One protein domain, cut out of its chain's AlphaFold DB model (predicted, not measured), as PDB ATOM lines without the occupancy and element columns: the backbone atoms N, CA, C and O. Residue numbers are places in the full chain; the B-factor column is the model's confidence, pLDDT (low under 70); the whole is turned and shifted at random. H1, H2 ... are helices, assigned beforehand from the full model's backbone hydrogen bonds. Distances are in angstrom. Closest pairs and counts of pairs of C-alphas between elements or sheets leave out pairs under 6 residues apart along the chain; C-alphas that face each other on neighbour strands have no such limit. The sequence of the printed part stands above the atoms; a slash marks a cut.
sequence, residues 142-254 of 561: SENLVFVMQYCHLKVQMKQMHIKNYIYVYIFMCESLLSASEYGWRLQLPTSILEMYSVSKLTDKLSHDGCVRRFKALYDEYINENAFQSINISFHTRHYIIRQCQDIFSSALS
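Overview. This is residues 142 to 254 of the 561 residues of the protein "Armadillo repeat-containing protein" of Reticulomyxa filosa (UniProt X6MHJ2). What shape do these atoms make? Four helices, H1, H4, H5 and H2, stand roughly aligned in an open horseshoe, each running opposite ways to the next, with its gap between H2 and H1; short H3 sits outside H1, and residues 178 to 183 stick out. What is it built of? The printed part has 113 residues with five named helices, H1 to H5 in chain order, and no named strand: all helix. How large is it? It is compact, with a radius of gyration of the C-alphas of 13.9 A and spans of 34 by 34 by 30 A.

Along the chain. Where do the helices lie? H1, residues 142 to 160, runs 27.4 A from C-alpha 142 at (9.778, -27.752, -2.777). H2 is residues 167 to 178, 15.6 A, and H3 residues 191 to 196, 8.7 A. What follows? H4, residues 208 to 223, spans 21.1 A; H5, residues 235 to 253, spans 26.2 A and ends at C-alpha 253 at (26.029, -43.788, -24.531).

Arrangement. What does H1 touch? It touches H4 at a shallow tilt of 16 degrees, closest C-alphas Met 158 and Cys 211 at 6.9 A. Its residues 149 to 153 only just touch H3, with 3 pairs of C-alphas within 8 A, closest His 153 and Leu 194 at 6.5 A. And H5? It touches H2 at a shallow tilt of 3 degrees, closest C-alphas Leu 177 and Thr 237 at 7.3 A. H4 and H5 form a helical hairpin but only just touch, with 3 pairs of C-alphas within 8 A, closest Ile 223 and Arg 238 at 6.6 A. Which stay apart? H1 and H5 are apart, as are H2 and H4; H1 and H2 are only just apart, at 8.3 A. Are the backbones complete? Every O i to N i+4 pair is within hydrogen-bond range in H1, H3 and H4, but 6 of 8 in H2 and 14 of 15 in H5.

Size, cuts and confidence. How far does it reach? The two C-alphas farthest apart, Ser 192 and Ser 254, are 37.8 A apart. Are there cuts or long links? The printed part has no cut; the links H2 to H3, H3 to H4 and H4 to H5 are long. Where is confidence low? The model's pLDDT is under 70 at residues 163 to 189, 197 to 203 and 252 to 254.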
ATOM      1  N   SER A 142      10.641 -26.924  -1.929       92.12
ATOM      2  CA  SER A 142       9.778 -27.752  -2.777       92.12
ATOM      3  C   SER A 142      10.556 -28.711  -3.682       92.12
ATOM      4  O   SER A 142      10.047 -29.788  -3.986       92.12
ATOM      5  N   GLU A 143      11.793 -28.378  -4.057       92.62
ATOM      6  CA  GLU A 143      12.680 -29.185  -4.899       92.62
ATOM      7  C   GLU A 143      12.911 -30.588  -4.330       92.62
ATOM      8  O   GLU A 143      12.923 -31.560  -5.084       92.62
ATOM      9  N   ASN A 144      12.972 -30.721  -3.000       90.81
ATOM     10  CA  ASN A 144      13.097 -32.018  -2.335       90.81
ATOM     11  C   ASN A 144      11.872 -32.901  -2.603       90.81
ATOM     12  O   ASN A 144      12.001 -34.087  -2.911       90.81
ATOM     13  N   LEU A 145      10.672 -32.319  -2.532       90.00
ATOM     14  CA  LEU A 145       9.429 -33.038  -2.799       90.00
ATOM     15  C   LEU A 145       9.279 -33.367  -4.285       90.00
ATOM     16  O   LEU A 145       8.883 -34.483  -4.626       90.00
ATOM     17  N   VAL A 146       9.617 -32.421  -5.164       90.25
ATOM     18  CA  VAL A 146       9.575 -32.627  -6.617       90.25
ATOM     19  C   VAL A 146      10.496 -33.778  -7.016       90.25
ATOM     20  O   VAL A 146      10.058 -34.693  -7.716       90.25
ATOM     21  N   PHE A 147      11.739 -33.775  -6.527       91.62
ATOM     22  CA  PHE A 147      12.699 -34.848  -6.769       91.62
ATOM     23  C   PHE A 147      12.143 -36.211  -6.338       91.62
ATOM     24  O   PHE A 147      12.136 -37.153  -7.133       91.62
ATOM     25  N   VAL A 148      11.613 -36.310  -5.113       87.94
ATOM     26  CA  VAL A 148      11.026 -37.555  -4.587       87.94
ATOM     27  C   VAL A 148       9.873 -38.036  -5.464       87.94
ATOM     28  O   VAL A 148       9.835 -39.212  -5.822       87.94
ATOM     29  N   MET A 149       8.959 -37.147  -5.864       87.81
ATOM     30  CA  MET A 149       7.839 -37.517  -6.733       87.81
ATOM     31  C   MET A 149       8.305 -38.049  -8.087       87.81
ATOM     32  O   MET A 149       7.868 -39.124  -8.510       87.81
ATOM     33  N   GLN A 150       9.203 -37.329  -8.766       86.94
ATOM     34  CA  GLN A 150       9.687 -37.745 -10.080       86.94
ATOM     35  C   GLN A 150      10.481 -39.058 -10.002       86.94
ATOM     36  O   GLN A 150      10.320 -39.937 -10.853       86.94
ATOM     37  N   TYR A 151      11.286 -39.235  -8.951       87.31
ATOM     38  CA  TYR A 151      12.021 -40.472  -8.710       87.31
ATOM     39  C   TYR A 151      11.086 -41.655  -8.416       87.31
ATOM     40  O   TYR A 151      11.252 -42.736  -8.987       87.31
ATOM     41  N   CYS A 152      10.056 -41.462  -7.583       84.44
ATOM     42  CA  CYS A 152       9.025 -42.471  -7.334       84.44
ATOM     43  C   CYS A 152       8.304 -42.871  -8.626       84.44
ATOM     44  O   CYS A 152       8.090 -44.063  -8.862       84.44
ATOM     45  N   HIS A 153       7.970 -41.904  -9.481       83.25
ATOM     46  CA  HIS A 153       7.340 -42.184 -10.765       83.25
ATOM     47  C   HIS A 153       8.259 -43.027 -11.666       83.25
ATOM     48  O   HIS A 153       7.854 -44.095 -12.131       83.25
ATOM     49  N   LEU A 154       9.519 -42.618 -11.835       85.06
ATOM     50  CA  LEU A 154      10.509 -43.378 -12.597       85.06
ATOM     51  C   LEU A 154      10.655 -44.817 -12.060       85.06
ATOM     52  O   LEU A 154      10.611 -45.777 -12.831       85.06
ATOM     53  N   LYS A 155      10.715 -44.990 -10.733       81.69
ATOM     54  CA  LYS A 155      10.776 -46.306 -10.074       81.69
ATOM     55  C   LYS A 155       9.584 -47.197 -10.432       81.69
ATOM     56  O   LYS A 155       9.770 -48.385 -10.713       81.69
ATOM     57  N   VAL A 156       8.364 -46.654 -10.434       80.69
ATOM     58  CA  VAL A 156       7.158 -47.410 -10.815       80.69
ATOM     59  C   VAL A 156       7.232 -47.851 -12.277       80.69
ATOM     60  O   VAL A 156       6.992 -49.025 -12.565       80.69
ATOM     61  N   GLN A 157       7.636 -46.961 -13.184       80.62
ATOM     62  CA  GLN A 157       7.752 -47.272 -14.612       80.62
ATOM     63  C   GLN A 157       8.791 -48.366 -14.884       80.62
ATOM     64  O   GLN A 157       8.535 -49.318 -15.622       80.62
ATOM     65  N   MET A 158       9.945 -48.299 -14.221       78.88
ATOM     66  CA  MET A 158      10.995 -49.312 -14.358       78.88
ATOM     67  C   MET A 158      10.552 -50.681 -13.838       78.88
ATOM     68  O   MET A 158      10.861 -51.709 -14.449       78.88
ATOM     69  N   LYS A 159       9.783 -50.701 -12.740       77.94
ATOM     70  CA  LYS A 159       9.188 -51.925 -12.191       77.94
ATOM     71  C   LYS A 159       8.182 -52.545 -13.164       77.94
ATOM     72  O   LYS A 159       8.214 -53.760 -13.361       77.94
ATOM     73  N   GLN A 160       7.319 -51.732 -13.778       77.12
ATOM     74  CA  GLN A 160       6.327 -52.188 -14.760       77.12
ATOM     75  C   GLN A 160       6.976 -52.789 -16.011       77.12
ATOM     76  O   GLN A 160       6.486 -53.780 -16.544       77.12
ATOM     77  N   MET A 161       8.109 -52.239 -16.449       73.00
ATOM     78  CA  MET A 161       8.850 -52.741 -17.609       73.00
ATOM     79  C   MET A 161       9.647 -54.022 -17.328       73.00
ATOM     80  O   MET A 161      10.357 -54.501 -18.208       73.00
ATOM     81  N   HIS A 162       9.554 -54.577 -16.110       70.31
ATOM     82  CA  HIS A 162      10.333 -55.732 -15.669       70.31
ATOM     83  C   HIS A 162      11.824 -55.602 -16.006       70.31
ATOM     84  O   HIS A 162      12.474 -56.596 -16.335       70.31
ATOM     85  N   ILE A 163      12.385 -54.390 -15.899       66.56
ATOM     86  CA  ILE A 163      13.822 -54.157 -16.075       66.56
ATOM     87  C   ILE A 163      14.531 -54.707 -14.828       66.56
ATOM     88  O   ILE A 163      14.971 -53.978 -13.947       66.56
ATOM     89  N   LYS A 164      14.560 -56.040 -14.720       57.97
ATOM     90  CA  LYS A 164      15.079 -56.792 -13.576       57.97
ATOM     91  C   LYS A 164      16.597 -56.953 -13.623       57.97
ATOM     92  O   LYS A 164      17.187 -57.161 -12.580       57.97
ATOM     93  N   ASN A 165      17.225 -56.841 -14.801       49.12
ATOM     94  CA  ASN A 165      18.612 -57.294 -14.983       49.12
ATOM     95  C   ASN A 165      19.646 -56.195 -15.256       49.12
ATOM     96  O   ASN A 165      20.805 -56.401 -14.931       49.12
ATOM     97  N   TYR A 166      19.271 -55.040 -15.809       47.53
ATOM     98  CA  TYR A 166      20.255 -53.988 -16.122       47.53
ATOM     99  C   TYR A 166      20.261 -52.850 -15.103       47.53
ATOM    100  O   TYR A 166      21.305 -52.288 -14.808       47.53
ATOM    101  N   ILE A 167      19.108 -52.558 -14.497       49.44
ATOM    102  CA  ILE A 167      18.957 -51.449 -13.551       49.44
ATOM    103  C   ILE A 167      18.875 -51.919 -12.095       49.44
ATOM    104  O   ILE A 167      18.996 -51.115 -11.179       49.44
ATOM    105  N   TYR A 168      18.790 -53.227 -11.845       43.66
ATOM    106  CA  TYR A 168      19.006 -53.733 -10.493       43.66
ATOM    107  C   TYR A 168      20.409 -53.388  -9.999       43.66
ATOM    108  O   TYR A 168      20.514 -52.923  -8.885       43.66
ATOM    109  N   VAL A 169      21.464 -53.447 -10.816       50.59
ATOM    110  CA  VAL A 169      22.797 -52.974 -10.389       50.59
ATOM    111  C   VAL A 169      22.794 -51.462 -10.097       50.59
ATOM    112  O   VAL A 169      23.326 -51.029  -9.079       50.59
ATOM    113  N   TYR A 170      22.116 -50.659 -10.924       51.62
ATOM    114  CA  TYR A 170      22.076 -49.197 -10.780       51.62
ATOM    115  C   TYR A 170      21.170 -48.692  -9.637       51.62
ATOM    116  O   TYR A 170      21.459 -47.659  -9.042       51.62
ATOM    117  N   ILE A 171      20.106 -49.423  -9.282       49.62
ATOM    118  CA  ILE A 171      19.253 -49.147  -8.113       49.62
ATOM    119  C   ILE A 171      19.842 -49.772  -6.844       49.62
ATOM    120  O   ILE A 171      19.701 -49.176  -5.786       49.62
ATOM    121  N   PHE A 172      20.526 -50.918  -6.923       44.50
ATOM    122  CA  PHE A 172      21.121 -51.610  -5.769       44.50
ATOM    123  C   PHE A 172      22.415 -50.926  -5.282       44.50
ATOM    124  O   PHE A 172      22.721 -50.933  -4.095       44.50
ATOM    125  N   MET A 173      23.133 -50.204  -6.148       46.44
ATOM    126  CA  MET A 173      24.179 -49.271  -5.688       46.44
ATOM    127  C   MET A 173      23.576 -48.083  -4.917       46.44
ATOM    128  O   MET A 173      24.116 -47.648  -3.903       46.44
ATOM    129  N   CYS A 174      22.383 -47.620  -5.308       42.72
ATOM    130  CA  CYS A 174      21.587 -46.713  -4.478       42.72
ATOM    131  C   CYS A 174      20.917 -47.422  -3.284       42.72
ATOM    132  O   CYS A 174      20.611 -46.739  -2.308       42.72
ATOM    133  N   GLU A 175      20.723 -48.752  -3.296       43.41
ATOM    134  CA  GLU A 175      20.304 -49.506  -2.106       43.41
ATOM    135  C   GLU A 175      21.322 -49.298  -1.011       43.41
ATOM    136  O   GLU A 175      20.891 -48.961   0.067       43.41
ATOM    137  N   SER A 176      22.631 -49.367  -1.259       42.28
ATOM    138  CA  SER A 176      23.631 -49.145  -0.199       42.28
ATOM    139  C   SER A 176      23.620 -47.723   0.393       42.28
ATOM    140  O   SER A 176      23.996 -47.529   1.546       42.28
ATOM    141  N   LEU A 177      23.162 -46.718  -0.365       40.62
ATOM    142  CA  LEU A 177      22.949 -45.349   0.131       40.62
ATOM    143  C   LEU A 177      21.599 -45.164   0.844       40.62
ATOM    144  O   LEU A 177      21.469 -44.299   1.706       40.62
ATOM    145  N   LEU A 178      20.591 -45.960   0.480       41.44
ATOM    146  CA  LEU A 178      19.230 -45.924   1.030       41.44
ATOM    147  C   LEU A 178      18.951 -47.090   1.999       41.44
ATOM    148  O   LEU A 178      17.829 -47.216   2.493       41.44
ATOM    149  N   SER A 179      19.957 -47.927   2.276       38.41
ATOM    150  CA  SER A 179      19.949 -49.090   3.172       38.41
ATOM    151  C   SER A 179      20.270 -48.701   4.606       38.41
ATOM    152  O   SER A 179      20.546 -49.577   5.421       38.41
ATOM    153  N   ALA A 180      20.187 -47.409   4.944       37.47
ATOM    154  CA  ALA A 180      19.736 -47.038   6.274       37.47
ATOM    155  C   ALA A 180      18.366 -47.713   6.456       37.47
ATOM    156  O   ALA A 180      17.348 -47.274   5.913       37.47
ATOM    157  N   SER A 181      18.404 -48.869   7.107       34.12
ATOM    158  CA  SER A 181      17.599 -50.070   6.878       34.12
ATOM    159  C   SER A 181      16.116 -49.971   7.240       34.12
ATOM    160  O   SER A 181      15.452 -50.991   7.385       34.12
ATOM    161  N   GLU A 182      15.552 -48.769   7.343       38.53
ATOM    162  CA  GLU A 182      14.160 -48.586   7.756       38.53
ATOM    163  C   GLU A 182      13.390 -47.476   7.024       38.53
ATOM    164  O   GLU A 182      12.165 -47.579   6.942       38.53
ATOM    165  N   TYR A 183      14.037 -46.467   6.420       34.22
ATOM    166  CA  TYR A 183      13.316 -45.236   6.042       34.22
ATOM    167  C   TYR A 183      13.280 -44.918   4.539       34.22
ATOM    168  O   TYR A 183      12.222 -44.540   4.031       34.22
ATOM    169  N   GLY A 184      14.361 -45.148   3.782       38.97
ATOM    170  CA  GLY A 184      14.438 -44.726   2.370       38.97
ATOM    171  C   GLY A 184      13.479 -45.460   1.418       38.97
ATOM    172  O   GLY A 184      13.056 -44.914   0.401       38.97
ATOM    173  N   TRP A 185      13.090 -46.694   1.760       38.94
ATOM    174  CA  TRP A 185      12.257 -47.568   0.918       38.94
ATOM    175  C   TRP A 185      10.769 -47.559   1.276       38.94
ATOM    176  O   TRP A 185       9.945 -48.023   0.480       38.94
ATOM    177  N   ARG A 186      10.409 -47.050   2.462       49.25
ATOM    178  CA  ARG A 186       9.030 -47.084   2.974       49.25
ATOM    179  C   ARG A 186       8.156 -45.952   2.456       49.25
ATOM    180  O   ARG A 186       6.932 -46.060   2.563       49.25
ATOM    181  N   LEU A 187       8.748 -44.907   1.874       55.28
ATOM    182  CA  LEU A 187       7.981 -43.837   1.253       55.28
ATOM    183  C   LEU A 187       7.450 -44.291  -0.112       55.28
ATOM    184  O   LEU A 187       7.963 -43.959  -1.177       55.28
ATOM    185  N   GLN A 188       6.418 -45.127  -0.065       64.50
ATOM    186  CA  GLN A 188       5.556 -45.385  -1.204       64.50
ATOM    187  C   GLN A 188       4.502 -44.289  -1.215       64.50
ATOM    188  O   GLN A 188       3.591 -44.297  -0.385       64.50
ATOM    189  N   LEU A 189       4.651 -43.337  -2.134       69.19
ATOM    190  CA  LEU A 189       3.558 -42.428  -2.436       69.19
ATOM    191  C   LEU A 189       2.429 -43.243  -3.091       69.19
ATOM    192  O   LEU A 189       2.706 -44.026  -4.007       69.19
ATOM    193  N   PRO A 190       1.181 -43.102  -2.620       73.56
ATOM    194  CA  PRO A 190       0.020 -43.681  -3.273       73.56
ATOM    195  C   PRO A 190      -0.006 -43.356  -4.765       73.56
ATOM    196  O   PRO A 190       0.320 -42.240  -5.176       73.56
ATOM    197  N   THR A 191      -0.464 -44.311  -5.573       74.56
ATOM    198  CA  THR A 191      -0.615 -44.130  -7.021       74.56
ATOM    199  C   THR A 191      -1.467 -42.906  -7.354       74.56
ATOM    200  O   THR A 191      -1.110 -42.169  -8.261       74.56
ATOM    201  N   SER A 192      -2.518 -42.631  -6.571       77.69
ATOM    202  CA  SER A 192      -3.377 -41.450  -6.743       77.69
ATOM    203  C   SER A 192      -2.601 -40.134  -6.670       77.69
ATOM    204  O   SER A 192      -2.846 -39.227  -7.457       77.69
ATOM    205  N   ILE A 193      -1.622 -40.040  -5.768       78.06
ATOM    206  CA  ILE A 193      -0.771 -38.854  -5.634       78.06
ATOM    207  C   ILE A 193       0.192 -38.766  -6.816       78.06
ATOM    208  O   ILE A 193       0.360 -37.697  -7.388       78.06
ATOM    209  N   LEU A 194       0.798 -39.882  -7.226       76.75
ATOM    210  CA  LEU A 194       1.690 -39.895  -8.390       76.75
ATOM    211  C   LEU A 194       0.956 -39.522  -9.690       76.75
ATOM    212  O   LEU A 194       1.519 -38.836 -10.541       76.75
ATOM    213  N   GLU A 195      -0.300 -39.944  -9.832       79.69
ATOM    214  CA  GLU A 195      -1.151 -39.638 -10.983       79.69
ATOM    215  C   GLU A 195      -1.561 -38.162 -11.044       79.69
ATOM    216  O   GLU A 195      -1.680 -37.625 -12.142       79.69
ATOM    217  N   MET A 196      -1.705 -37.474  -9.905       74.75
ATOM    218  CA  MET A 196      -2.035 -36.041  -9.887       74.75
ATOM    219  C   MET A 196      -0.970 -35.155 -10.542       74.75
ATOM    220  O   MET A 196      -1.303 -34.119 -11.111       74.75
ATOM    221  N   TYR A 197       0.307 -35.525 -10.422       65.56
ATOM    222  CA  TYR A 197       1.429 -34.666 -10.825       65.56
ATOM    223  C   TYR A 197       2.110 -35.112 -12.112       65.56
ATOM    224  O   TYR A 197       3.092 -34.502 -12.537       65.56
ATOM    225  N   SER A 198       1.603 -36.164 -12.749       64.56
ATOM    226  CA  SER A 198       2.161 -36.645 -13.999       64.56
ATOM    227  C   SER A 198       1.277 -36.266 -15.182       64.56
ATOM    228  O   SER A 198       0.186 -36.798 -15.360       64.56
ATOM    229  N   VAL A 199       1.791 -35.382 -16.044       56.50
ATOM    230  CA  VAL A 199       1.155 -35.012 -17.326       56.50
ATOM    231  C   VAL A 199       1.066 -36.220 -18.275       56.50
ATOM    232  O   VAL A 199       0.165 -36.323 -19.103       56.50
ATOM    233  N   SER A 200       2.004 -37.159 -18.137       58.00
ATOM    234  CA  SER A 200       2.031 -38.449 -18.829       58.00
ATOM    235  C   SER A 200       1.354 -39.481 -17.936       58.00
ATOM    236  O   SER A 200       1.662 -39.559 -16.747       58.00
ATOM    237  N   LYS A 201       0.418 -40.274 -18.463       61.75
ATOM    238  CA  LYS A 201      -0.215 -41.309 -17.640       61.75
ATOM    239  C   LYS A 201       0.893 -42.219 -17.116       61.75
ATOM    240  O   LYS A 201       1.778 -42.605 -17.876       61.75
ATOM    241  N   LEU A 202       0.830 -42.614 -15.842       60.47
ATOM    242  CA  LEU A 202       1.771 -43.579 -15.249       60.47
ATOM    243  C   LEU A 202       1.897 -44.873 -16.091       60.47
ATOM    244  O   LEU A 202       2.854 -45.627 -15.948       60.47
ATOM    245  N   THR A 203       0.903 -45.119 -16.951       57.66
ATOM    246  CA  THR A 203       0.771 -46.225 -17.901       57.66
ATOM    247  C   THR A 203       1.598 -46.092 -19.178       57.66
ATOM    248  O   THR A 203       1.653 -47.054 -19.946       57.66
ATOM    249  N   ASP A 204       2.189 -44.930 -19.457       71.38
ATOM    250  CA  ASP A 204       3.011 -44.744 -20.648       71.38
ATOM    251  C   ASP A 204       4.264 -45.606 -20.492       71.38
ATOM    252  O   ASP A 204       5.169 -45.309 -19.709       71.38
ATOM    253  N   LYS A 205       4.281 -46.735 -21.209       75.06
ATOM    254  CA  LYS A 205       5.387 -47.691 -21.189       75.06
ATOM    255  C   LYS A 205       6.637 -47.003 -21.716       75.06
ATOM    256  O   LYS A 205       6.796 -46.837 -22.924       75.06
ATOM    257  N   LEU A 206       7.529 -46.611 -20.815       78.38
ATOM    258  CA  LEU A 206       8.824 -46.096 -21.218       78.38
ATOM    259  C   LEU A 206       9.719 -47.233 -21.701       78.38
ATOM    260  O   LEU A 206       9.846 -48.268 -21.049       78.38
ATOM    261  N   SER A 207      10.385 -47.022 -22.834       85.69
ATOM    262  CA  SER A 207      11.495 -47.880 -23.235       85.69
ATOM    263  C   SER A 207      12.623 -47.805 -22.198       85.69
ATOM    264  O   SER A 207      12.729 -46.837 -21.442       85.69
ATOM    265  N   HIS A 208      13.504 -48.811 -22.184       81.06
ATOM    266  CA  HIS A 208      14.702 -48.799 -21.337       81.06
ATOM    267  C   HIS A 208      15.513 -47.505 -21.512       81.06
ATOM    268  O   HIS A 208      15.856 -46.850 -20.532       81.06
ATOM    269  N   ASP A 209      15.750 -47.104 -22.764       82.12
ATOM    270  CA  ASP A 209      16.425 -45.850 -23.108       82.12
ATOM    271  C   ASP A 209      15.675 -44.620 -22.572       82.12
ATOM    272  O   ASP A 209      16.270 -43.709 -22.001       82.12
ATOM    273  N   GLY A 210      14.342 -44.626 -22.641       85.44
ATOM    274  CA  GLY A 210      13.523 -43.603 -22.000       85.44
ATOM    275  C   GLY A 210      13.789 -43.495 -20.495       85.44
ATOM    276  O   GLY A 210      13.932 -42.384 -19.985       85.44
ATOM    277  N   CYS A 211      13.838 -44.623 -19.778       83.56
ATOM    278  CA  CYS A 211      14.094 -44.635 -18.335       83.56
ATOM    279  C   CYS A 211      15.482 -44.073 -18.013       83.56
ATOM    280  O   CYS A 211      15.611 -43.267 -17.094       83.56
ATOM    281  N   VAL A 212      16.505 -44.439 -18.796       82.94
ATOM    282  CA  VAL A 212      17.870 -43.905 -18.651       82.94
ATOM    283  C   VAL A 212      17.896 -42.397 -18.905       82.94
ATOM    284  O   VAL A 212      18.472 -41.657 -18.110       82.94
ATOM    285  N   ARG A 213      17.217 -41.910 -19.953       86.44
ATOM    286  CA  ARG A 213      17.110 -40.469 -20.236       86.44
ATOM    287  C   ARG A 213      16.401 -39.706 -19.119       86.44
ATOM    288  O   ARG A 213      16.877 -38.644 -18.729       86.44
ATOM    289  N   ARG A 214      15.308 -40.245 -18.564       87.19
ATOM    290  CA  ARG A 214      14.622 -39.641 -17.405       87.19
ATOM    291  C   ARG A 214      15.502 -39.638 -16.157       87.19
ATOM    292  O   ARG A 214      15.553 -38.631 -15.464       87.19
ATOM    293  N   PHE A 215      16.226 -40.725 -15.893       88.19
ATOM    294  CA  PHE A 215      17.179 -40.771 -14.784       88.19
ATOM    295  C   PHE A 215      18.285 -39.723 -14.943       88.19
ATOM    296  O   PHE A 215      18.581 -38.997 -13.998       88.19
ATOM    297  N   LYS A 216      18.852 -39.593 -16.148       88.88
ATOM    298  CA  LYS A 216      19.851 -38.565 -16.455       88.88
ATOM    299  C   LYS A 216      19.301 -37.154 -16.236       88.88
ATOM    300  O   LYS A 216      19.991 -36.339 -15.638       88.88
ATOM    301  N   ALA A 217      18.065 -36.886 -16.659       91.44
ATOM    302  CA  ALA A 217      17.416 -35.600 -16.412       91.44
ATOM    303  C   ALA A 217      17.297 -35.297 -14.908       91.44
ATOM    304  O   ALA A 217      17.674 -34.211 -14.482       91.44
ATOM    305  N   LEU A 218      16.882 -36.273 -14.088       92.00
ATOM    306  CA  LEU A 218      16.840 -36.111 -12.627       92.00
ATOM    307  C   LEU A 218      18.221 -35.856 -12.024       92.00
ATOM    308  O   LEU A 218      18.367 -35.022 -11.132       92.00
ATOM    309  N   TYR A 219      19.235 -36.572 -12.504       92.69
ATOM    310  CA  TYR A 219      20.611 -36.364 -12.078       92.69
ATOM    311  C   TYR A 219      21.086 -34.940 -12.403       92.69
ATOM    312  O   TYR A 219      21.591 -34.255 -11.513       92.69
ATOM    313  N   ASP A 220      20.893 -34.478 -13.639       94.00
ATOM    314  CA  ASP A 220      21.328 -33.153 -14.085       94.00
ATOM    315  C   ASP A 220      20.574 -32.019 -13.365       94.00
ATOM    316  O   ASP A 220      21.176 -30.999 -13.034       94.00
ATOM    317  N   GLU A 221      19.277 -32.198 -13.093       95.06
ATOM    318  CA  GLU A 221      18.418 -31.164 -12.500       95.06
ATOM    319  C   GLU A 221      18.551 -31.048 -10.974       95.06
ATOM    320  O   GLU A 221      18.445 -29.933 -10.458       95.06
ATOM    321  N   TYR A 222      18.813 -32.158 -10.265       95.19
ATOM    322  CA  TYR A 222      18.771 -32.208  -8.792       95.19
ATOM    323  C   TYR A 222      20.085 -32.639  -8.116       95.19
ATOM    324  O   TYR A 222      20.367 -32.204  -6.997       95.19
ATOM    325  N   ILE A 223      20.901 -33.495  -8.740       93.94
ATOM    326  CA  ILE A 223      22.043 -34.153  -8.066       93.94
ATOM    327  C   ILE A 223      23.390 -33.553  -8.473       93.94
ATOM    328  O   ILE A 223      24.293 -33.442  -7.639       93.94
ATOM    329  N   ASN A 224      23.538 -33.174  -9.741       93.00
ATOM    330  CA  ASN A 224      24.756 -32.579 -10.284       93.00
ATOM    331  C   ASN A 224      25.229 -31.404  -9.403       93.00
ATOM    332  O   ASN A 224      24.419 -30.679  -8.835       93.00
ATOM    333  N   GLU A 225      26.539 -31.217  -9.247       91.56
ATOM    334  CA  GLU A 225      27.101 -30.095  -8.474       91.56
ATOM    335  C   GLU A 225      26.630 -28.735  -9.003       91.56
ATOM    336  O   GLU A 225      26.441 -27.801  -8.230       91.56
ATOM    337  N   ASN A 226      26.355 -28.661 -10.308       94.38
ATOM    338  CA  ASN A 226      25.848 -27.470 -10.985       94.38
ATOM    339  C   ASN A 226      24.325 -27.509 -11.216       94.38
ATOM    340  O   ASN A 226      23.807 -26.780 -12.063       94.38
ATOM    341  N   ALA A 227      23.609 -28.394 -10.520       94.25
ATOM    342  CA  ALA A 227      22.162 -28.529 -10.634       94.25
ATOM    343  C   ALA A 227      21.449 -27.240 -10.195       94.25
ATOM    344  O   ALA A 227      21.688 -26.724  -9.103       94.25
ATOM    345  N   PHE A 228      20.525 -26.748 -11.024       91.12
ATOM    346  CA  PHE A 228      19.753 -25.539 -10.719       91.12
ATOM    347  C   PHE A 228      18.803 -25.734  -9.526       91.12
ATOM    348  O   PHE A 228      18.611 -24.817  -8.736       91.12
ATOM    349  N   GLN A 229      18.233 -26.933  -9.377       94.12
ATOM    350  CA  GLN A 229      17.365 -27.309  -8.256       94.12
ATOM    351  C   GLN A 229      18.088 -28.310  -7.354       94.12
ATOM    352  O   GLN A 229      17.554 -29.366  -7.021       94.12
ATOM    353  N   SER A 230      19.347 -28.024  -7.009       94.31
ATOM    354  CA  SER A 230      20.144 -29.003  -6.284       94.31
ATOM    355  C   SER A 230      19.542 -29.338  -4.918       94.31
ATOM    356  O   SER A 230      19.399 -28.463  -4.068       94.31
ATOM    357  N   ILE A 231      19.237 -30.618  -4.693       94.81
ATOM    358  CA  ILE A 231      18.754 -31.081  -3.389       94.81
ATOM    359  C   ILE A 231      19.880 -31.042  -2.354       94.81
ATOM    360  O   ILE A 231      21.055 -31.289  -2.659       94.81
ATOM    361  N   ASN A 232      19.518 -30.762  -1.102       92.81
ATOM    362  CA  ASN A 232      20.481 -30.694  -0.011       92.81
ATOM    363  C   ASN A 232      20.867 -32.104   0.465       92.81
ATOM    364  O   ASN A 232      20.223 -32.694   1.331       92.81
ATOM    365  N   ILE A 233      21.927 -32.650  -0.127       92.00
ATOM    366  CA  ILE A 233      22.520 -33.941   0.232       92.00
ATOM    367  C   ILE A 233      23.996 -33.773   0.581       92.00
ATOM    368  O   ILE A 233      24.672 -32.873   0.079       92.00
ATOM    369  N   SER A 234      24.515 -34.675   1.418       91.19
ATOM    370  CA  SER A 234      25.921 -34.636   1.823       91.19
ATOM    371  C   SER A 234      26.863 -34.745   0.618       91.19
ATOM    372  O   SER A 234      26.563 -35.436  -0.362       91.19
ATOM    373  N   PHE A 235      28.037 -34.114   0.713       91.12
ATOM    374  CA  PHE A 235      29.078 -34.199  -0.316       91.12
ATOM    375  C   PHE A 235      29.441 -35.654  -0.650       91.12
ATOM    376  O   PHE A 235      29.508 -36.025  -1.818       91.12
ATOM    377  N   HIS A 236      29.590 -36.504   0.370       89.25
ATOM    378  CA  HIS A 236      29.914 -37.922   0.201       89.25
ATOM    379  C   HIS A 236      28.823 -38.674  -0.571       89.25
ATOM    380  O   HIS A 236      29.130 -39.420  -1.500       89.25
ATOM    381  N   THR A 237      27.550 -38.441  -0.230       86.31
ATOM    382  CA  THR A 237      26.400 -39.019  -0.942       86.31
ATOM    383  C   THR A 237      26.383 -38.565  -2.396       86.31
ATOM    384  O   THR A 237      26.264 -39.394  -3.297       86.31
ATOM    385  N   ARG A 238      26.552 -37.261  -2.637       89.88
ATOM    386  CA  ARG A 238      26.577 -36.686  -3.984       89.88
ATOM    387  C   ARG A 238      27.703 -37.282  -4.821       89.88
ATOM    388  O   ARG A 238      27.441 -37.814  -5.893       89.88
ATOM    389  N   HIS A 239      28.932 -37.256  -4.314       88.44
ATOM    390  CA  HIS A 239      30.106 -37.762  -5.018       88.44
ATOM    391  C   HIS A 239      29.996 -39.263  -5.319       88.44
ATOM    392  O   HIS A 239      30.358 -39.709  -6.408       88.44
ATOM    393  N   TYR A 240      29.442 -40.050  -4.389       86.00
ATOM    394  CA  TYR A 240      29.136 -41.455  -4.653       86.00
ATOM    395  C   TYR A 240      28.169 -41.596  -5.834       86.00
ATOM    396  O   TYR A 240      28.476 -42.328  -6.770       86.00
ATOM    397  N   ILE A 241      27.043 -40.870  -5.834       84.81
ATOM    398  CA  ILE A 241      26.059 -40.936  -6.926       84.81
ATOM    399  C   ILE A 241      26.690 -40.515  -8.257       84.81
ATOM    400  O   ILE A 241      26.481 -41.196  -9.258       84.81
ATOM    401  N   ILE A 242      27.482 -39.437  -8.274       87.25
ATOM    402  CA  ILE A 242      28.189 -38.954  -9.471       87.25
ATOM    403  C   ILE A 242      29.082 -40.054 -10.044       87.25
ATOM    404  O   ILE A 242      28.984 -40.356 -11.232       87.25
ATOM    405  N   ARG A 243      29.909 -40.688  -9.203       86.25
ATOM    406  CA  ARG A 243      30.796 -41.776  -9.626       86.25
ATOM    407  C   ARG A 243      30.009 -42.929 -10.239       86.25
ATOM    408  O   ARG A 243      30.363 -43.393 -11.315       86.25
ATOM    409  N   GLN A 244      28.914 -43.334  -9.592       79.44
ATOM    410  CA  GLN A 244      28.054 -44.381 -10.136       79.44
ATOM    411  C   GLN A 244      27.499 -43.981 -11.497       79.44
ATOM    412  O   GLN A 244      27.639 -44.733 -12.453       79.44
ATOM    413  N   CYS A 245      26.937 -42.773 -11.602       83.56
ATOM    414  CA  CYS A 245      26.346 -42.230 -12.823       83.56
ATOM    415  C   CYS A 245      27.335 -42.161 -13.995       83.56
ATOM    416  O   CYS A 245      26.946 -42.438 -15.127       83.56
ATOM    417  N   GLN A 246      28.603 -41.825 -13.746       83.88
ATOM    418  CA  GLN A 246      29.637 -41.779 -14.784       83.88
ATOM    419  C   GLN A 246      29.843 -43.142 -15.453       83.88
ATOM    420  O   GLN A 246      29.899 -43.209 -16.683       83.88
ATOM    421  N   ASP A 247      29.857 -44.227 -14.678       76.38
ATOM    422  CA  ASP A 247      29.973 -45.588 -15.210       76.38
ATOM    423  C   ASP A 247      28.724 -45.976 -16.033       76.38
ATOM    424  O   ASP A 247      28.824 -46.596 -17.101       76.38
ATOM    425  N   ILE A 248      27.532 -45.547 -15.591       72.25
ATOM    426  CA  ILE A 248      26.257 -45.771 -16.302       72.25
ATOM    427  C   ILE A 248      26.238 -45.041 -17.638       72.25
ATOM    428  O   ILE A 248      25.934 -45.626 -18.673       72.25
ATOM    429  N   PHE A 249      26.518 -43.741 -17.626       79.19
ATOM    430  CA  PHE A 249      26.367 -42.918 -18.817       79.19
ATOM    431  C   PHE A 249      27.451 -43.244 -19.840       79.19
ATOM    432  O   PHE A 249      27.152 -43.311 -21.028       79.19
ATOM    433  N   SER A 250      28.666 -43.567 -19.398       79.75
ATOM    434  CA  SER A 250      29.729 -44.012 -20.302       79.75
ATOM    435  C   SER A 250      29.367 -45.330 -20.998       79.75
ATOM    436  O   SER A 250      29.552 -45.460 -22.207       79.75
ATOM    437  N   SER A 251      28.777 -46.291 -20.278       72.50
ATOM    438  CA  SER A 251      28.355 -47.573 -20.863       72.50
ATOM    439  C   SER A 251      27.108 -47.447 -21.747       72.50
ATOM    440  O   SER A 251      27.093 -47.982 -22.853       72.50
ATOM    441  N   ALA A 252      26.094 -46.690 -21.323       69.88
ATOM    442  CA  ALA A 252      24.846 -46.534 -22.067       69.88
ATOM    443  C   ALA A 252      24.998 -45.704 -23.354       69.88
ATOM    444  O   ALA A 252      24.398 -46.055 -24.367       69.88
ATOM    445  N   LEU A 253      25.809 -44.634 -23.346       64.06
ATOM    446  CA  LEU A 253      26.029 -43.788 -24.531       64.06
ATOM    447  C   LEU A 253      27.053 -44.368 -25.516       64.06
ATOM    448  O   LEU A 253      27.085 -43.952 -26.672       64.06
ATOM    449  N   SER A 254      27.881 -45.323 -25.085       65.62
ATOM    450  CA  SER A 254      28.863 -45.978 -25.961       65.62
ATOM    451  C   SER A 254      28.266 -47.055 -26.868       65.62
ATOM    452  O   SER A 254      28.931 -47.479 -27.810       65.62
TER     453      SER A 254